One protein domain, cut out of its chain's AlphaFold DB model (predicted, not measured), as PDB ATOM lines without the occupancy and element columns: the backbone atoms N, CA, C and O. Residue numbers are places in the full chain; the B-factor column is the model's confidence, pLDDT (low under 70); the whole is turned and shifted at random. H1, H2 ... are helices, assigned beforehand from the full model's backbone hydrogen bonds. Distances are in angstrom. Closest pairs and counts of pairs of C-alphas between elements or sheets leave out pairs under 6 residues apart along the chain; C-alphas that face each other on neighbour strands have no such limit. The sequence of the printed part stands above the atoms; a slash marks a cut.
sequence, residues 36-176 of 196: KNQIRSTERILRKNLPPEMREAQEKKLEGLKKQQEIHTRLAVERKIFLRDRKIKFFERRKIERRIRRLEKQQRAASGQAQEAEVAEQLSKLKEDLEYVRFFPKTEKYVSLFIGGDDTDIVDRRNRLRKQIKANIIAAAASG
ATOM      1  N   LYS A  36       9.224 -26.647  29.464       93.62
ATOM      2  CA  LYS A  36      10.665 -26.397  29.270       93.62
ATOM      3  C   LYS A  36      11.368 -27.508  28.483       93.62
ATOM      4  O   LYS A  36      12.338 -27.249  27.777       93.62
ATOM      5  N   ASN A  37      10.921 -28.757  28.616       95.06
ATOM      6  CA  ASN A  37      11.455 -29.870  27.829       95.06
ATOM      7  C   ASN A  37      10.958 -29.807  26.388       95.06
ATOM      8  O   ASN A  37      11.742 -30.065  25.481       95.06
ATOM      9  N   GLN A  38       9.693 -29.433  26.187       94.12
ATOM     10  CA  GLN A  38       9.115 -29.250  24.859       94.12
ATOM     11  C   GLN A  38       9.843 -28.135  24.095       94.12
ATOM     12  O   GLN A  38      10.309 -28.403  22.995       94.12
ATOM     13  N   ILE A  39      10.058 -26.968  24.719       95.44
ATOM     14  CA  ILE A  39      10.828 -25.840  24.154       95.44
ATOM     15  C   ILE A  39      12.241 -26.278  23.761       95.44
ATOM     16  O   ILE A  39      12.649 -26.123  22.617       95.44
ATOM     17  N   ARG A  40      12.988 -26.898  24.686       95.88
ATOM     18  CA  ARG A  40      14.350 -27.372  24.386       95.88
ATOM     19  C   ARG A  40      14.361 -28.417  23.273       95.88
ATOM     20  O   ARG A  40      15.319 -28.496  22.511       95.88
ATOM     21  N   SER A  41      13.329 -29.256  23.196       95.12
ATOM     22  CA  SER A  41      13.219 -30.257  22.141       95.12
ATOM     23  C   SER A  41      12.949 -29.622  20.781       95.12
ATOM     24  O   SER A  41      13.592 -30.024  19.816       95.12
ATOM     25  N   THR A  42      12.045 -28.645  20.694       94.62
ATOM     26  CA  THR A  42      11.746 -27.943  19.438       94.62
ATOM     27  C   THR A  42      12.929 -27.087  18.991       94.62
ATOM     28  O   THR A  42      13.303 -27.151  17.826       94.62
ATOM     29  N   GLU A  43      13.618 -26.403  19.909       95.50
ATOM     30  CA  GLU A  43      14.866 -25.679  19.610       95.50
ATOM     31  C   GLU A  43      15.961 -26.608  19.074       95.50
ATOM     32  O   GLU A  43      16.647 -26.270  18.115       95.50
ATOM     33  N   ARG A  44      16.125 -27.806  19.653       96.25
ATOM     34  CA  ARG A  44      17.083 -28.798  19.135       96.25
ATOM     35  C   ARG A  44      16.715 -29.316  17.748       96.25
ATOM     36  O   ARG A  44      17.622 -29.624  16.984       96.25
ATOM     37  N   ILE A  45      15.423 -29.444  17.437       92.94
ATOM     38  CA  ILE A  45      14.966 -29.826  16.095       92.94
ATOM     39  C   ILE A  45      15.326 -28.716  15.108       92.94
ATOM     40  O   ILE A  45      15.963 -29.007  14.107       92.94
ATOM     41  N   LEU A  46      15.033 -27.456  15.437       93.69
ATOM     42  CA  LEU A  46      15.313 -26.296  14.582       93.69
ATOM     43  C   LEU A  46      16.804 -26.061  14.289       93.69
ATOM     44  O   LEU A  46      17.132 -25.411  13.306       93.69
ATOM     45  N   ARG A  47      17.718 -26.613  15.098       93.69
ATOM     46  CA  ARG A  47      19.168 -26.595  14.816       93.69
ATOM     47  C   ARG A  47      19.596 -27.565  13.708       93.69
ATOM     48  O   ARG A  47      20.747 -27.516  13.289       93.69
ATOM     49  N   LYS A  48      18.727 -28.490  13.289       93.56
ATOM     50  CA  LYS A  48      19.003 -29.449  12.211       93.56
ATOM     51  C   LYS A  48      18.593 -28.866  10.857       93.56
ATOM     52  O   LYS A  48      17.786 -27.943  10.781       93.56
ATOM     53  N   ASN A  49      19.081 -29.468   9.777       88.69
ATOM     54  CA  ASN A  49      18.624 -29.144   8.429       88.69
ATOM     55  C   ASN A  49      17.223 -29.739   8.208       88.69
ATOM     56  O   ASN A  49      17.087 -30.941   7.990       88.69
ATOM     57  N   LEU A  50      16.184 -28.903   8.318       90.00
ATOM     58  CA  LEU A  50      14.797 -29.251   7.977       90.00
ATOM     59  C   LEU A  50      14.328 -28.532   6.704       90.00
ATOM     60  O   LEU A  50      14.782 -27.401   6.475       90.00
ATOM     61  N   PRO A  51      13.383 -29.135   5.948       94.38
ATOM     62  CA  PRO A  51      12.640 -28.456   4.889       94.38
ATOM     63  C   PRO A  51      11.983 -27.160   5.394       94.38
ATOM     64  O   PRO A  51      11.602 -27.104   6.569       94.38
ATOM     65  N   PRO A  52      11.824 -26.140   4.531       90.81
ATOM     66  CA  PRO A  52      11.331 -24.820   4.933       90.81
ATOM     67  C   PRO A  52       9.948 -24.886   5.595       90.81
ATOM     68  O   PRO A  52       9.777 -24.372   6.695       90.81
ATOM     69  N   GLU A  53       9.014 -25.647   5.025       92.44
ATOM     70  CA  GLU A  53       7.655 -25.815   5.566       92.44
ATOM     71  C   GLU A  53       7.647 -26.427   6.983       92.44
ATOM     72  O   GLU A  53       6.968 -25.950   7.896       92.44
ATOM     73  N   MET A  54       8.462 -27.465   7.215       91.50
ATOM     74  CA  MET A  54       8.574 -28.084   8.541       91.50
ATOM     75  C   MET A  54       9.259 -27.159   9.548       91.50
ATOM     76  O   MET A  54       8.957 -27.223  10.742       91.50
ATOM     77  N   ARG A  55      10.190 -26.317   9.093       93.38
ATOM     78  CA  ARG A  55      10.868 -25.332   9.938       93.38
ATOM     79  C   ARG A  55       9.881 -24.278  10.430       93.38
ATOM     80  O   ARG A  55       9.775 -24.102  11.641       93.38
ATOM     81  N   GLU A  56       9.095 -23.691   9.532       93.94
ATOM     82  CA  GLU A  56       8.059 -22.705   9.867       93.94
ATOM     83  C   GLU A  56       7.044 -23.261  10.878       93.94
ATOM     84  O   GLU A  56       6.723 -22.622  11.887       93.94
ATOM     85  N   ALA A  57       6.586 -24.503  10.678       94.38
ATOM     86  CA  ALA A  57       5.671 -25.158  11.611       94.38
ATOM     87  C   ALA A  57       6.278 -25.326  13.020       94.38
ATOM     88  O   ALA A  57       5.600 -25.115  14.033       94.38
ATOM     89  N   GLN A  58       7.561 -25.696  13.109       94.12
ATOM     90  CA  GLN A  58       8.263 -25.847  14.389       94.12
ATOM     91  C   GLN A  58       8.575 -24.498  15.051       94.12
ATOM     92  O   GLN A  58       8.530 -24.415  16.281       94.12
ATOM     93  N   GLU A  59       8.834 -23.445  14.278       94.69
ATOM     94  CA  GLU A  59       9.015 -22.077  14.776       94.69
ATOM     95  C   GLU A  59       7.720 -21.527  15.377       94.69
ATOM     96  O   GLU A  59       7.717 -21.084  16.528       94.69
ATOM     97  N   LYS A  60       6.589 -21.674  14.677       95.88
ATOM     98  CA  LYS A  60       5.264 -21.297  15.196       95.88
ATOM     99  C   LYS A  60       4.916 -22.058  16.476       95.88
ATOM    100  O   LYS A  60       4.397 -21.494  17.443       95.88
ATOM    101  N   LYS A  61       5.242 -23.355  16.523       95.12
ATOM    102  CA  LYS A  61       5.084 -24.171  17.732       95.12
ATOM    103  C   LYS A  61       5.977 -23.678  18.871       95.12
ATOM    104  O   LYS A  61       5.518 -23.596  20.010       95.12
ATOM    105  N   LEU A  62       7.238 -23.356  18.583       96.19
ATOM    106  CA  LEU A  62       8.177 -22.821  19.564       96.19
ATOM    107  C   LEU A  62       7.671 -21.495  20.144       96.19
ATOM    108  O   LEU A  62       7.710 -21.322  21.362       96.19
ATOM    109  N   GLU A  63       7.162 -20.596  19.304       96.94
ATOM    110  CA  GLU A  63       6.574 -19.326  19.730       96.94
ATOM    111  C   GLU A  63       5.393 -19.549  20.688       96.94
ATOM    112  O   GLU A  63       5.355 -18.976  21.779       96.94
ATOM    113  N   GLY A  64       4.468 -20.450  20.337       96.62
ATOM    114  CA  GLY A  64       3.341 -20.809  21.202       96.62
ATOM    115  C   GLY A  64       3.786 -21.360  22.561       96.62
ATOM    116  O   GLY A  64       3.268 -20.948  23.603       96.62
ATOM    117  N   LEU A  65       4.792 -22.240  22.576       96.00
ATOM    118  CA  LEU A  65       5.349 -22.790  23.814       96.00
ATOM    119  C   LEU A  65       6.046 -21.721  24.670       96.00
ATOM    120  O   LEU A  65       5.922 -21.751  25.896       96.00
ATOM    121  N   LYS A  66       6.751 -20.764  24.052       96.06
ATOM    122  CA  LYS A  66       7.383 -19.636  24.756       96.06
ATOM    123  C   LYS A  66       6.339 -18.724  25.404       96.06
ATOM    124  O   LYS A  66       6.436 -18.479  26.605       96.06
ATOM    125  N   LYS A  67       5.274 -18.354  24.681       96.81
ATOM    126  CA  LYS A  67       4.143 -17.580  25.234       96.81
ATOM    127  C   LYS A  67       3.498 -18.285  26.432       96.81
ATOM    128  O   LYS A  67       3.254 -17.672  27.470       96.81
ATOM    129  N   GLN A  68       3.273 -19.597  26.341       95.56
ATOM    130  CA  GLN A  68       2.751 -20.384  27.468       95.56
ATOM    131  C   GLN A  68       3.703 -20.386  28.672       95.56
ATOM    132  O   GLN A  68       3.265 -20.272  29.820       95.56
ATOM    133  N   GLN A  69       5.008 -20.509  28.425       95.50
ATOM    134  CA  GLN A  69       6.023 -20.488  29.472       95.50
ATOM    135  C   GLN A  69       6.067 -19.131  30.191       95.50
ATOM    136  O   GLN A  69       6.160 -19.115  31.419       95.50
ATOM    137  N   GLU A  70       5.947 -18.022  29.460       96.12
ATOM    138  CA  GLU A  70       5.874 -16.663  30.012       96.12
ATOM    139  C   GLU A  70       4.652 -16.485  30.914       96.12
ATOM    140  O   GLU A  70       4.790 -16.088  32.077       96.12
ATOM    141  N   ILE A  71       3.468 -16.881  30.434       96.12
ATOM    142  CA  ILE A  71       2.230 -16.858  31.226       96.12
ATOM    143  C   ILE A  71       2.415 -17.661  32.517       96.12
ATOM    144  O   ILE A  71       2.115 -17.171  33.607       96.12
ATOM    145  N   HIS A  72       2.976 -18.869  32.434       94.88
ATOM    146  CA  HIS A  72       3.190 -19.702  33.614       94.88
ATOM    147  C   HIS A  72       4.181 -19.071  34.605       94.88
ATOM    148  O   HIS A  72       3.971 -19.133  35.818       94.88
ATOM    149  N   THR A  73       5.247 -18.427  34.118       94.56
ATOM    150  CA  THR A  73       6.184 -17.704  34.991       94.56
ATOM    151  C   THR A  73       5.537 -16.506  35.671       94.56
ATOM    152  O   THR A  73       5.713 -16.336  36.879       94.56
ATOM    153  N   ARG A  74       4.731 -15.730  34.939       94.25
ATOM    154  CA  ARG A  74       3.985 -14.591  35.476       94.25
ATOM    155  C   ARG A  74       3.015 -15.035  36.571       94.25
ATOM    156  O   ARG A  74       3.101 -14.546  37.695       94.25
ATOM    157  N   LEU A  75       2.184 -16.039  36.289       94.38
ATOM    158  CA  LEU A  75       1.232 -16.595  37.256       94.38
ATOM    159  C   LEU A  75       1.932 -17.163  38.497       94.38
ATOM    160  O   LEU A  75       1.429 -17.045  39.613       94.38
ATOM    161  N   ALA A  76       3.116 -17.763  38.339       94.19
ATOM    162  CA  ALA A  76       3.888 -18.261  39.471       94.19
ATOM    163  C   ALA A  76       4.379 -17.128  40.390       94.19
ATOM    164  O   ALA A  76       4.362 -17.289  41.614       94.19
ATOM    165  N   VAL A  77       4.801 -15.991  39.829       92.44
ATOM    166  CA  VAL A  77       5.197 -14.802  40.602       92.44
ATOM    167  C   VAL A  77       3.989 -14.186  41.306       92.44
ATOM    168  O   VAL A  77       4.041 -13.968  42.518       92.44
ATOM    169  N   GLU A  78       2.882 -13.993  40.589       91.19
ATOM    170  CA  GLU A  78       1.626 -13.474  41.147       91.19
ATOM    171  C   GLU A  78       1.125 -14.359  42.298       91.19
ATOM    172  O   GLU A  78       0.804 -13.863  43.379       91.19
ATOM    173  N   ARG A  79       1.176 -15.688  42.137       91.31
ATOM    174  CA  ARG A  79       0.815 -16.644  43.193       91.31
ATOM    175  C   ARG A  79       1.711 -16.520  44.425       91.31
ATOM    176  O   ARG A  79       1.208 -16.607  45.545       91.31
ATOM    177  N   LYS A  80       3.025 -16.324  44.256       92.50
ATOM    178  CA  LYS A  80       3.951 -16.123  45.389       92.50
ATOM    179  C   LYS A  80       3.608 -14.853  46.168       92.50
ATOM    180  O   LYS A  80       3.539 -14.901  47.396       92.50
ATOM    181  N   ILE A  81       3.362 -13.750  45.462       89.25
ATOM    182  CA  ILE A  81       2.961 -12.472  46.066       89.25
ATOM    183  C   ILE A  81       1.629 -12.638  46.801       89.25
ATOM    184  O   ILE A  81       1.543 -12.319  47.984       89.25
ATOM    185  N   PHE A  82       0.633 -13.241  46.151       90.44
ATOM    186  CA  PHE A  82      -0.676 -13.501  46.742       90.44
ATOM    187  C   PHE A  82      -0.590 -14.330  48.029       90.44
ATOM    188  O   PHE A  82      -1.231 -14.002  49.024       90.44
ATOM    189  N   LEU A  83       0.209 -15.402  48.044       90.81
ATOM    190  CA  LEU A  83       0.360 -16.252  49.228       90.81
ATOM    191  C   LEU A  83       1.035 -15.518  50.392       90.81
ATOM    192  O   LEU A  83       0.615 -15.690  51.540       90.81
ATOM    193  N   ARG A  84       2.046 -14.688  50.104       90.38
ATOM    194  CA  ARG A  84       2.689 -13.833  51.109       90.38
ATOM    195  C   ARG A  84       1.683 -12.839  51.683       90.38
ATOM    196  O   ARG A  84       1.488 -12.796  52.896       90.38
ATOM    197  N   ASP A  85       1.002 -12.097  50.820       91.25
ATOM    198  CA  ASP A  85       0.073 -11.043  51.222       91.25
ATOM    199  C   ASP A  85      -1.138 -11.639  51.966       91.25
ATOM    200  O   ASP A  85      -1.541 -11.121  53.006       91.25
ATOM    201  N   ARG A  86      -1.640 -12.812  51.549       91.81
ATOM    202  CA  ARG A  86      -2.663 -13.584  52.281       91.81
ATOM    203  C   ARG A  86      -2.239 -13.870  53.721       91.81
ATOM    204  O   ARG A  86      -3.063 -13.774  54.633       91.81
ATOM    205  N   LYS A  87      -0.974 -14.241  53.940       92.19
ATOM    206  CA  LYS A  87      -0.452 -14.539  55.279       92.19
ATOM    207  C   LYS A  87      -0.325 -13.275  56.128       92.19
ATOM    208  O   LYS A  87      -0.716 -13.314  57.294       92.19
ATOM    209  N   ILE A  88       0.146 -12.172  55.545       93.38
ATOM    210  CA  ILE A  88       0.223 -10.863  56.212       93.38
ATOM    211  C   ILE A  88      -1.183 -10.414  56.629       93.38
ATOM    212  O   ILE A  88      -1.436 -10.255  57.824       93.38
ATOM    213  N   LYS A  89      -2.129 -10.348  55.680       94.06
ATOM    214  CA  LYS A  89      -3.535  -9.985  55.931       94.06
ATOM    215  C   LYS A  89      -4.155 -10.816  57.051       94.06
ATOM    216  O   LYS A  89      -4.812 -10.275  57.929       94.06
ATOM    217  N   PHE A  90      -3.921 -12.130  57.068       94.94
ATOM    218  CA  PHE A  90      -4.438 -13.005  58.124       94.94
ATOM    219  C   PHE A  90      -3.942 -12.610  59.523       94.94
ATOM    220  O   PHE A  90      -4.728 -12.579  60.472       94.94
ATOM    221  N   PHE A  91      -2.649 -12.320  59.671       96.06
ATOM    222  CA  PHE A  91      -2.095 -11.938  60.966       96.06
ATOM    223  C   PHE A  91      -2.523 -10.541  61.399       96.06
ATOM    224  O   PHE A  91      -2.819 -10.359  62.581       96.06
ATOM    225  N   GLU A  92      -2.591  -9.584  60.473       95.75
ATOM    226  CA  GLU A  92      -3.078  -8.235  60.770       95.75
ATOM    227  C   GLU A  92      -4.546  -8.266  61.188       95.75
ATOM    228  O   GLU A  92      -4.866  -7.781  62.272       95.75
ATOM    229  N   ARG A  93      -5.401  -8.968  60.431       95.69
ATOM    230  CA  ARG A  93      -6.814  -9.182  60.778       95.69
ATOM    231  C   ARG A  93      -6.959  -9.761  62.182       95.69
ATOM    232  O   ARG A  93      -7.651  -9.194  63.019       95.69
ATOM    233  N   ARG A  94      -6.234 -10.847  62.486       97.31
ATOM    234  CA  ARG A  94      -6.256 -11.461  63.825       97.31
ATOM    235  C   ARG A  94      -5.717 -10.535  64.917       97.31
ATOM    236  O   ARG A  94      -6.136 -10.662  66.065       97.31
ATOM    237  N   LYS A  95      -4.751  -9.661  64.615       96.19
ATOM    238  CA  LYS A  95      -4.224  -8.685  65.581       96.19
ATOM    239  C   LYS A  95      -5.285  -7.629  65.895       96.19
ATOM    240  O   LYS A  95      -5.512  -7.369  67.074       96.19
ATOM    241  N   ILE A  96      -5.952  -7.102  64.871       96.69
ATOM    242  CA  ILE A  96      -7.038  -6.121  64.988       96.69
ATOM    243  C   ILE A  96      -8.216  -6.719  65.763       96.69
ATOM    244  O   ILE A  96      -8.594  -6.177  66.794       96.69
ATOM    245  N   GLU A  97      -8.703  -7.900  65.367       96.56
ATOM    246  CA  GLU A  97      -9.795  -8.605  66.059       96.56
ATOM    247  C   GLU A  97      -9.490  -8.824  67.551       96.56
ATOM    248  O   GLU A  97     -10.354  -8.638  68.405       96.56
ATOM    249  N   ARG A  98      -8.248  -9.199  67.898       97.12
ATOM    250  CA  ARG A  98      -7.848  -9.348  69.307       97.12
ATOM    251  C   ARG A  98      -7.819  -8.020  70.057       97.12
ATOM    252  O   ARG A  98      -8.151  -8.018  71.237       97.12
ATOM    253  N   ARG A  99      -7.386  -6.928  69.418       95.94
ATOM    254  CA  ARG A  99      -7.378  -5.589  70.031       95.94
ATOM    255  C   ARG A  99      -8.802  -5.103  70.289       95.94
ATOM    256  O   ARG A  99      -9.079  -4.717  71.417       95.94
ATOM    257  N   ILE A 100      -9.699  -5.253  69.311       95.44
ATOM    258  CA  ILE A 100     -11.130  -4.939  69.447       95.44
ATOM    259  C   ILE A 100     -11.726  -5.686  70.647       95.44
ATOM    260  O   ILE A 100     -12.202  -5.056  71.580       95.44
ATOM    261  N   ARG A 101     -11.575  -7.018  70.705       95.31
ATOM    262  CA  ARG A 101     -12.103  -7.828  71.822       95.31
ATOM    263  C   ARG A 101     -11.564  -7.415  73.196       95.31
ATOM    264  O   ARG A 101     -12.256  -7.579  74.198       95.31
ATOM    265  N   ARG A 102     -10.309  -6.955  73.272       93.75
ATOM    266  CA  ARG A 102      -9.702  -6.480  74.528       93.75
ATOM    267  C   ARG A 102     -10.301  -5.145  74.956       93.75
ATOM    268  O   ARG A 102     -10.690  -5.039  76.111       93.75
ATOM    269  N   LEU A 103     -10.414  -4.191  74.033       92.69
ATOM    270  CA  LEU A 103     -11.010  -2.880  74.298       92.69
ATOM    271  C   LEU A 103     -12.489  -3.000  74.673       92.69
ATOM    272  O   LEU A 103     -12.901  -2.456  75.685       92.69
ATOM    273  N   GLU A 104     -13.265  -3.815  73.956       91.31
ATOM    274  CA  GLU A 104     -14.672  -4.082  74.295       91.31
ATOM    275  C   GLU A 104     -14.837  -4.719  75.682       91.31
ATOM    276  O   GLU A 104     -15.847  -4.514  76.354       91.31
ATOM    277  N   LYS A 105     -13.869  -5.536  76.117       90.75
ATOM    278  CA  LYS A 105     -13.862  -6.105  77.471       90.75
ATOM    279  C   LYS A 105     -13.499  -5.047  78.516       90.75
ATOM    280  O   LYS A 105     -14.087  -5.060  79.589       90.75
ATOM    281  N   GLN A 106     -12.544  -4.166  78.215       87.44
ATOM    282  CA  GLN A 106     -12.150  -3.062  79.094       87.44
ATOM    283  C   GLN A 106     -13.291  -2.060  79.272       87.44
ATOM    284  O   GLN A 106     -13.595  -1.715  80.406       87.44
ATOM    285  N   GLN A 107     -13.984  -1.693  78.191       87.38
ATOM    286  CA  GLN A 107     -15.162  -0.824  78.241       87.38
ATOM    287  C   GLN A 107     -16.260  -1.397  79.143       87.38
ATOM    288  O   GLN A 107     -16.870  -0.675  79.911       87.38
ATOM    289  N   ARG A 108     -16.487  -2.717  79.100       85.25
ATOM    290  CA  ARG A 108     -17.459  -3.381  79.985       85.25
ATOM    291  C   ARG A 108     -17.036  -3.427  81.455       85.25
ATOM    292  O   ARG A 108     -17.889  -3.622  82.310       85.25
ATOM    293  N   ALA A 109     -15.739  -3.331  81.742       84.56
ATOM    294  CA  ALA A 109     -15.194  -3.419  83.096       84.56
ATOM    295  C   ALA A 109     -14.932  -2.045  83.738       84.56
ATOM    296  O   ALA A 109     -14.882  -1.959  84.961       84.56
ATOM    297  N   ALA A 110     -14.743  -0.993  82.937       75.44
ATOM    298  CA  ALA A 110     -14.489   0.372  83.388       75.44
ATOM    299  C   ALA A 110     -15.768   1.221  83.287       75.44
ATOM    300  O   ALA A 110     -16.416   1.238  82.249       75.44
ATOM    301  N   SER A 111     -16.121   1.943  84.353       63.69
ATOM    302  CA  SER A 111     -17.365   2.726  84.469       63.69
ATOM    303  C   SER A 111     -17.148   4.251  84.453       63.69
ATOM    304  O   SER A 111     -17.892   4.991  85.095       63.69
ATOM    305  N   GLY A 112     -16.112   4.744  83.760       69.00
ATOM    306  CA  GLY A 112     -15.761   6.172  83.707       69.00
ATOM    307  C   GLY A 112     -16.005   6.822  82.340       69.00
ATOM    308  O   GLY A 112     -15.405   6.403  81.352       69.00
ATOM    309  N   GLN A 113     -16.797   7.904  82.297       67.88
ATOM    310  CA  GLN A 113     -17.187   8.620  81.064       67.88
ATOM    311  C   GLN A 113     -16.003   9.110  80.205       67.88
ATOM    312  O   GLN A 113     -16.054   9.027  78.981       67.88
ATOM    313  N   ALA A 114     -14.914   9.593  80.816       71.62
ATOM    314  CA  ALA A 114     -13.748  10.083  80.067       71.62
ATOM    315  C   ALA A 114     -12.956   8.953  79.379       71.62
ATOM    316  O   ALA A 114     -12.475   9.124  78.262       71.62
ATOM    317  N   GLN A 115     -12.859   7.778  80.016       78.75
ATOM    318  CA  GLN A 115     -12.210   6.605  79.417       78.75
ATOM    319  C   GLN A 115     -13.067   5.996  78.305       78.75
ATOM    320  O   GLN A 115     -12.541   5.425  77.354       78.75
ATOM    321  N   GLU A 116     -14.388   6.135  78.399       82.81
ATOM    322  CA  GLU A 116     -15.315   5.612  77.402       82.81
ATOM    323  C   GLU A 116     -15.161   6.302  76.039       82.81
ATOM    324  O   GLU A 116     -15.126   5.618  75.014       82.81
ATOM    325  N   ALA A 117     -14.985   7.628  76.022       85.94
ATOM    326  CA  ALA A 117     -14.768   8.384  74.787       85.94
ATOM    327  C   ALA A 117     -13.465   7.972  74.073       85.94
ATOM    328  O   ALA A 117     -13.479   7.679  72.876       85.94
ATOM    329  N   GLU A 118     -12.354   7.860  74.809       88.25
ATOM    330  CA  GLU A 118     -11.069   7.441  74.235       88.25
ATOM    331  C   GLU A 118     -11.132   6.001  73.697       88.25
ATOM    332  O   GLU A 118     -10.661   5.706  72.593       88.25
ATOM    333  N   VAL A 119     -11.771   5.090  74.439       88.56
ATOM    334  CA  VAL A 119     -11.961   3.700  74.002       88.56
ATOM    335  C   VAL A 119     -12.843   3.628  72.752       88.56
ATOM    336  O   VAL A 119     -12.537   2.855  71.839       88.56
ATOM    337  N   ALA A 120     -13.894   4.446  72.663       89.44
ATOM    338  CA  ALA A 120     -14.755   4.516  71.485       89.44
ATOM    339  C   ALA A 120     -13.989   4.987  70.235       89.44
ATOM    340  O   ALA A 120     -14.136   4.388  69.165       89.44
ATOM    341  N   GLU A 121     -13.113   5.988  70.366       92.38
ATOM    342  CA  GLU A 121     -12.237   6.432  69.274       92.38
ATOM    343  C   GLU A 121     -11.219   5.363  68.853       92.38
ATOM    344  O   GLU A 121     -10.943   5.173  67.667       92.38
ATOM    345  N   GLN A 122     -10.642   4.633  69.808       93.56
ATOM    346  CA  GLN A 122      -9.728   3.536  69.484       93.56
ATOM    347  C   GLN A 122     -10.462   2.389  68.774       93.56
ATOM    348  O   GLN A 122      -9.933   1.799  67.825       93.56
ATOM    349  N   LEU A 123     -11.690   2.084  69.198       93.69
ATOM    350  CA  LEU A 123     -12.536   1.083  68.556       93.69
ATOM    351  C   LEU A 123     -12.929   1.488  67.135       93.69
ATOM    352  O   LEU A 123     -12.900   0.631  66.251       93.69
ATOM    353  N   SER A 124     -13.265   2.758  66.891       94.56
ATOM    354  CA  SER A 124     -13.608   3.229  65.545       94.56
ATOM    355  C   SER A 124     -12.423   3.077  64.587       94.56
ATOM    356  O   SER A 124     -12.571   2.445  63.541       94.56
ATOM    357  N   LYS A 125     -11.218   3.501  64.993       94.50
ATOM    358  CA  LYS A 125      -9.977   3.327  64.211       94.50
ATOM    359  C   LYS A 125      -9.693   1.854  63.892       94.50
ATOM    360  O   LYS A 125      -9.390   1.504  62.752       94.50
ATOM    361  N   LEU A 126      -9.838   0.961  64.873       95.25
ATOM    362  CA  LEU A 126      -9.624  -0.476  64.658       95.25
ATOM    363  C   LEU A 126     -10.670  -1.112  63.734       95.25
ATOM    364  O   LEU A 126     -10.343  -2.065  63.025       95.25
ATOM    365  N   LYS A 127     -11.913  -0.618  63.732       94.25
ATOM    366  CA  LYS A 127     -12.950  -1.071  62.792       94.25
ATOM    367  C   LYS A 127     -12.609  -0.663  61.360       94.25
ATOM    368  O   LYS A 127     -12.667  -1.514  60.475       94.25
ATOM    369  N   GLU A 128     -12.145   0.566  61.141       94.25
ATOM    370  CA  GLU A 128     -11.672   1.002  59.818       94.25
ATOM    371  C   GLU A 128     -10.474   0.174  59.329       94.25
ATOM    372  O   GLU A 128     -10.412  -0.230  58.166       94.25
ATOM    373  N   ASP A 129      -9.528  -0.132  60.220       95.06
ATOM    374  CA  ASP A 129      -8.406  -1.011  59.894       95.06
ATOM    375  C   ASP A 129      -8.884  -2.430  59.547       95.06
ATOM    376  O   ASP A 129      -8.364  -3.057  58.619       95.06
ATOM    377  N   LEU A 130      -9.891  -2.952  60.255       95.44
ATOM    378  CA  LEU A 130     -10.470  -4.262  59.961       95.44
ATOM    379  C   LEU A 130     -11.106  -4.295  58.565       95.44
ATOM    380  O   LEU A 130     -10.877  -5.253  57.818       95.44
ATOM    381  N   GLU A 131     -11.866  -3.260  58.210       94.25
ATOM    382  CA  GLU A 131     -12.456  -3.090  56.879       94.25
ATOM    383  C   GLU A 131     -11.378  -3.029  55.800       94.25
ATOM    384  O   GLU A 131     -11.463  -3.750  54.802       94.25
ATOM    385  N   TYR A 132     -10.319  -2.250  56.036       94.94
ATOM    386  CA  TYR A 132      -9.183  -2.150  55.130       94.94
ATOM    387  C   TYR A 132      -8.559  -3.524  54.845       94.94
ATOM    388  O   TYR A 132      -8.338  -3.878  53.685       94.94
ATOM    389  N   VAL A 133      -8.321  -4.346  55.875       94.94
ATOM    390  CA  VAL A 133      -7.758  -5.694  55.681       94.94
ATOM    391  C   VAL A 133      -8.758  -6.634  54.998       94.94
ATOM    392  O   VAL A 133      -8.372  -7.420  54.123       94.94
ATOM    393  N   ARG A 134     -10.038  -6.597  55.385       92.12
ATOM    394  CA  ARG A 134     -11.071  -7.526  54.895       92.12
ATOM    395  C   ARG A 134     -11.402  -7.274  53.426       92.12
ATOM    396  O   ARG A 134     -11.353  -8.213  52.632       92.12
ATOM    397  N   PHE A 135     -11.629  -6.017  53.059       91.88
ATOM    398  CA  PHE A 135     -12.126  -5.605  51.746       91.88
ATOM    399  C   PHE A 135     -11.039  -5.037  50.822       91.88
ATOM    400  O   PHE A 135     -11.345  -4.437  49.795       91.88
ATOM    401  N   PHE A 136      -9.761  -5.263  51.149       92.62
ATOM    402  CA  PHE A 136      -8.641  -4.835  50.312       92.62
ATOM    403  C   PHE A 136      -8.777  -5.313  48.846       92.62
ATOM    404  O   PHE A 136      -8.967  -6.523  48.636       92.62
ATOM    405  N   PRO A 137      -8.599  -4.429  47.839       90.62
ATOM    406  CA  PRO A 137      -8.697  -4.785  46.423       90.62
ATOM    407  C   PRO A 137      -7.735  -5.911  46.023       90.62
ATOM    408  O   PRO A 137      -6.537  -5.849  46.284       90.62
ATOM    409  N   LYS A 138      -8.237  -6.949  45.341       84.81
ATOM    410  CA  LYS A 138      -7.408  -8.088  44.882       84.81
ATOM    411  C   LYS A 138      -6.466  -7.728  43.726       84.81
ATOM    412  O   LYS A 138      -5.542  -8.483  43.448       84.81
ATOM    413  N   THR A 139      -6.733  -6.615  43.047       84.25
ATOM    414  CA  THR A 139      -5.964  -6.104  41.905       84.25
ATOM    415  C   THR A 139      -4.672  -5.412  42.324       84.25
ATOM    416  O   THR A 139      -3.780  -5.242  41.499       84.25
ATOM    417  N   GLU A 140      -4.553  -5.021  43.595       87.06
ATOM    418  CA  GLU A 140      -3.419  -4.257  44.096       87.06
ATOM    419  C   GLU A 140      -2.540  -5.054  45.060       87.06
ATOM    420  O   GLU A 140      -2.973  -5.992  45.730       87.06
ATOM    421  N   LYS A 141      -1.273  -4.635  45.171       90.19
ATOM    422  CA  LYS A 141      -0.351  -5.144  46.189       90.19
ATOM    423  C   LYS A 141      -0.728  -4.594  47.561       90.19
ATOM    424  O   LYS A 141      -0.833  -3.371  47.727       90.19
ATOM    425  N   TYR A 142      -0.838  -5.493  48.538       93.00
ATOM    426  CA  TYR A 142      -1.204  -5.157  49.909       93.00
ATOM    427  C   TYR A 142      -0.184  -4.223  50.577       93.00
ATOM    428  O   TYR A 142       1.025  -4.456  50.486       93.00
ATOM    429  N   VAL A 143      -0.671  -3.190  51.274       93.38
ATOM    430  CA  VAL A 143       0.151  -2.320  52.136       93.38
ATOM    431  C   VAL A 143      -0.160  -2.651  53.584       93.38
ATOM    432  O   VAL A 143      -1.287  -2.438  54.030       93.38
ATOM    433  N   SER A 144       0.835  -3.184  54.291       93.62
ATOM    434  CA  SER A 144       0.728  -3.567  55.701       93.62
ATOM    435  C   SER A 144       0.482  -2.347  56.587       93.62
ATOM    436  O   SER A 144       1.025  -1.270  56.331       93.62
ATOM    437  N   LEU A 145      -0.357  -2.532  57.608       91.50
ATOM    438  CA  LEU A 145      -0.699  -1.514  58.602       91.50
ATOM    439  C   LEU A 145       0.291  -1.487  59.773       91.50
ATOM    440  O   LEU A 145       0.484  -0.446  60.382       91.50
ATOM    441  N   PHE A 146       0.894  -2.632  60.116       88.88
ATOM    442  CA  PHE A 146       1.756  -2.752  61.302       88.88
ATOM    443  C   PHE A 146       3.243  -2.940  60.989       88.88
ATOM    444  O   PHE A 146       4.041  -3.011  61.922       88.88
ATOM    445  N   ILE A 147       3.613  -3.126  59.720       84.50
ATOM    446  CA  ILE A 147       4.986  -3.399  59.279       84.50
ATOM    447  C   ILE A 147       5.283  -2.519  58.062       84.50
ATOM    448  O   ILE A 147       4.492  -2.488  57.122       84.50
ATOM    449  N   GLY A 148       6.444  -1.858  58.049       74.88
ATOM    450  CA  GLY A 148       6.930  -1.126  56.871       74.88
ATOM    451  C   GLY A 148       6.902   0.398  56.963       74.88
ATOM    452  O   GLY A 148       6.851   1.032  55.919       74.88
ATOM    453  N   GLY A 149       6.960   0.962  58.172       78.31
ATOM    454  CA  GLY A 149       7.081   2.407  58.372       78.31
ATOM    455  C   GLY A 149       5.800   3.190  58.076       78.31
ATOM    456  O   GLY A 149       4.812   2.653  57.558       78.31
ATOM    457  N   ASP A 150       5.848   4.469  58.440       83.06
ATOM    458  CA  ASP A 150       4.793   5.463  58.229       83.06
ATOM    459  C   ASP A 150       5.332   6.631  57.395       83.06
ATOM    460  O   ASP A 150       5.144   7.800  57.720       83.06
ATOM    461  N   ASP A 151       6.023   6.297  56.302       89.94
ATOM    462  CA  ASP A 151       6.437   7.286  55.311       89.94
ATOM    463  C   ASP A 151       5.196   7.965  54.712       89.94
ATOM    464  O   ASP A 151       4.158   7.321  54.504       89.94
ATOM    465  N   THR A 152       5.302   9.256  54.393       90.12
ATOM    466  CA  THR A 152       4.187  10.077  53.885       90.12
ATOM    467  C   THR A 152       3.505   9.436  52.677       90.12
ATOM    468  O   THR A 152       2.283   9.289  52.658       90.12
ATOM    469  N   ASP A 153       4.289   8.923  51.727       89.69
ATOM    470  CA  ASP A 153       3.787   8.255  50.522       89.69
ATOM    471  C   ASP A 153       2.994   6.976  50.835       89.69
ATOM    472  O   ASP A 153       1.987   6.658  50.188       89.69
ATOM    473  N   ILE A 154       3.434   6.217  51.845       90.94
ATOM    474  CA  ILE A 154       2.782   4.974  52.269       90.94
ATOM    475  C   ILE A 154       1.452   5.304  52.943       90.94
ATOM    476  O   ILE A 154       0.436   4.659  52.654       90.94
ATOM    477  N   VAL A 155       1.444   6.311  53.816       90.50
ATOM    478  CA  VAL A 155       0.239   6.789  54.503       90.50
ATOM    479  C   VAL A 155      -0.785   7.298  53.490       90.50
ATOM    480  O   VAL A 155      -1.945   6.877  53.529       90.50
ATOM    481  N   ASP A 156      -0.358   8.098  52.517       92.62
ATOM    482  CA  ASP A 156      -1.222   8.591  51.446       92.62
ATOM    483  C   ASP A 156      -1.803   7.457  50.610       92.62
ATOM    484  O   ASP A 156      -3.005   7.444  50.315       92.62
ATOM    485  N   ARG A 157      -0.990   6.447  50.280       92.25
ATOM    486  CA  ARG A 157      -1.474   5.263  49.567       92.25
ATOM    487  C   ARG A 157      -2.521   4.504  50.383       92.25
ATOM    488  O   ARG A 157      -3.566   4.151  49.833       92.25
ATOM    489  N   ARG A 158      -2.293   4.284  51.684       93.25
ATOM    490  CA  ARG A 158      -3.279   3.648  52.581       93.25
ATOM    491  C   ARG A 158      -4.581   4.455  52.619       93.25
ATOM    492  O   ARG A 158      -5.658   3.874  52.515       93.25
ATOM    493  N   ASN A 159      -4.497   5.781  52.701       93.50
ATOM    494  CA  ASN A 159      -5.665   6.661  52.763       93.50
ATOM    495  C   ASN A 159      -6.484   6.647  51.467       93.50
ATOM    496  O   ASN A 159      -7.713   6.563  51.518       93.50
ATOM    497  N   ARG A 160      -5.824   6.657  50.300       94.69
ATOM    498  CA  ARG A 160      -6.491   6.490  48.995       94.69
ATOM    499  C   ARG A 160      -7.238   5.156  48.925       94.69
ATOM    500  O   ARG A 160      -8.413   5.128  48.564       94.69
ATOM    501  N   LEU A 161      -6.590   4.076  49.360       94.06
ATOM    502  CA  LEU A 161      -7.182   2.738  49.371       94.06
ATOM    503  C   LEU A 161      -8.355   2.623  50.349       94.06
ATOM    504  O   LEU A 161      -9.374   2.040  49.996       94.06
ATOM    505  N   ARG A 162      -8.273   3.226  51.540       94.38
ATOM    506  CA  ARG A 162      -9.405   3.284  52.483       94.38
ATOM    507  C   ARG A 162     -10.626   3.965  51.860       94.38
ATOM    508  O   ARG A 162     -11.728   3.436  51.972       94.38
ATOM    509  N   LYS A 163     -10.439   5.092  51.161       94.75
ATOM    510  CA  LYS A 163     -11.534   5.787  50.454       94.75
ATOM    511  C   LYS A 163     -12.158   4.903  49.372       94.75
ATOM    512  O   LYS A 163     -13.378   4.780  49.315       94.75
ATOM    513  N   GLN A 164     -11.328   4.242  48.565       93.75
ATOM    514  CA  GLN A 164     -11.796   3.329  47.523       93.75
ATOM    515  C   GLN A 164     -12.554   2.129  48.106       93.75
ATOM    516  O   GLN A 164     -13.601   1.752  47.589       93.75
ATOM    517  N   ILE A 165     -12.058   1.543  49.198       93.00
ATOM    518  CA  ILE A 165     -12.715   0.429  49.888       93.00
ATOM    519  C   ILE A 165     -14.091   0.856  50.400       93.00
ATOM    520  O   ILE A 165     -15.066   0.158  50.131       93.00
ATOM    521  N   LYS A 166     -14.195   2.017  51.058       91.94
ATOM    522  CA  LYS A 166     -15.483   2.555  51.526       91.94
ATOM    523  C   LYS A 166     -16.466   2.746  50.364       91.94
ATOM    524  O   LYS A 166     -17.601   2.287  50.450       91.94
ATOM    525  N   ALA A 167     -16.020   3.334  49.252       91.94
ATOM    526  CA  ALA A 167     -16.851   3.496  48.057       91.94
ATOM    527  C   ALA A 167     -17.311   2.145  47.473       91.94
ATOM    528  O   ALA A 167     -18.484   1.985  47.142       91.94
ATOM    529  N   ASN A 168     -16.418   1.153  47.410       89.62
ATOM    530  CA  ASN A 168     -16.741  -0.187  46.917       89.62
ATOM    531  C   ASN A 168     -17.747  -0.915  47.817       89.62
ATOM    532  O   ASN A 168     -18.613  -1.615  47.301       89.62
ATOM    533  N   ILE A 169     -17.645  -0.758  49.140       88.19
ATOM    534  CA  ILE A 169     -18.597  -1.337  50.097       88.19
ATOM    535  C   ILE A 169     -19.986  -0.727  49.888       88.19
ATOM    536  O   ILE A 169     -20.960  -1.469  49.784       88.19
ATOM    537  N   ILE A 170     -20.075   0.601  49.758       89.62
ATOM    538  CA  ILE A 170     -21.345   1.305  49.516       89.62
ATOM    539  C   ILE A 170     -21.956   0.876  48.175       89.62
ATOM    540  O   ILE A 170     -23.131   0.523  48.112       89.62
ATOM    541  N   ALA A 171     -21.152   0.844  47.108       89.00
ATOM    542  CA  ALA A 171     -21.605   0.411  45.788       89.00
ATOM    543  C   ALA A 171     -22.066  -1.056  45.787       89.00
ATOM    544  O   ALA A 171     -23.071  -1.396  45.164       89.00
ATOM    545  N   ALA A 172     -21.360  -1.929  46.509       85.06
ATOM    546  CA  ALA A 172     -21.740  -3.326  46.634       85.06
ATOM    547  C   ALA A 172     -23.055  -3.501  47.396       85.06
ATOM    548  O   ALA A 172     -23.922  -4.228  46.910       85.06
ATOM    549  N   ALA A 173     -23.222  -2.784  48.514       84.62
ATOM    550  CA  ALA A 173     -24.462  -2.754  49.285       84.62
ATOM    551  C   ALA A 173     -25.647  -2.273  48.429       84.62
ATOM    552  O   ALA A 173     -26.703  -2.896  48.453       84.62
ATOM    553  N   ALA A 174     -25.452  -1.243  47.599       86.25
ATOM    554  CA  ALA A 174     -26.470  -0.774  46.656       86.25
ATOM    555  C   ALA A 174     -26.785  -1.797  45.547       86.25
ATOM    556  O   ALA A 174     -27.914  -1.877  45.073       86.25
ATOM    557  N   SER A 175     -25.797  -2.597  45.131       82.19
ATOM    558  CA  SER A 175     -25.955  -3.606  44.073       82.19
ATOM    559  C   SER A 175     -26.470  -4.973  44.552       82.19
ATOM    560  O   SER A 175     -26.659  -5.862  43.722       82.19
ATOM    561  N   GLY A 176     -26.627  -5.180  45.866       71.75
ATOM    562  CA  GLY A 176     -27.010  -6.468  46.458       71.75
ATOM    563  C   GLY A 176     -25.986  -7.598  46.260       71.75
ATOM    564  O   GLY A 176     -26.302  -8.763  46.482       71.75
TER     565      GLY A 176
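Overview. This is residues 36 to 176 of the 196 residues of the protein "rRNA-processing protein EFG1" of Vitis vinifera (UniProt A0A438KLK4). One very long helix, H2, makes the long axis of a thin rod, and a shorter helix folds back along it from each end: H1 beside its first part and H3 beside its last part. H4 is set crosswise at the far end of H3, and its last residues, 170 to 175, stick out with Gly 176. The printed part has 141 residues with four named helices, in the order H1, H2, H3, H4, and no named strand; the class is all helix. The whole is extended, with a radius of gyration of the C-alphas of 26.1 A and spans of 90 by 31 by 30 A.

Along the chain. H2, residues 52 to 109, is 85.3 A long, from C-alpha 52 at (11.331, -24.820, 4.933) to C-alpha 109 at (-15.194, -3.419, 83.096). H1, residues 36 to 46, is 15.4 A long and begins with C-alpha 36 at (10.665, -26.397, 29.270). H3, residues 113 to 134, is 31.4 A long. H4, residues 152 to 175, is 34.5 A long.

Arrangement. H1 and H2 form a helical hairpin, opposite ways at a shallow tilt of 18 degrees; H2 touches H1 with residues 55 to 69 alone, and the closest C-alphas, of Ile 39 and Leu 62, are 6.1 A apart. H2 and H3 form another, at a shallow tilt of 14 degrees; here H2 touches with residues 89 to 107 alone, closest at the C-alphas of Lys 89 and Val 133, 6.0 A. H3 touches H4 about perpendicular, at 80 degrees, closest at the C-alphas of Tyr 132 and Arg 162, 6.0 A. H4 is apart from H1 and H2. Every O i to N i+4 pair is within hydrogen-bond range in H1, H2 and H4, and 17 of 18 in H3.

Size, cuts and confidence. The C-alphas farthest apart, of Pro 51 and Gly 112, are 90.7 A apart. The printed part has no cut. The link H3 to H4, residues 135 to 151, is long; the other two are tight. Residues 111 to 113 are under 70 in pLDDT.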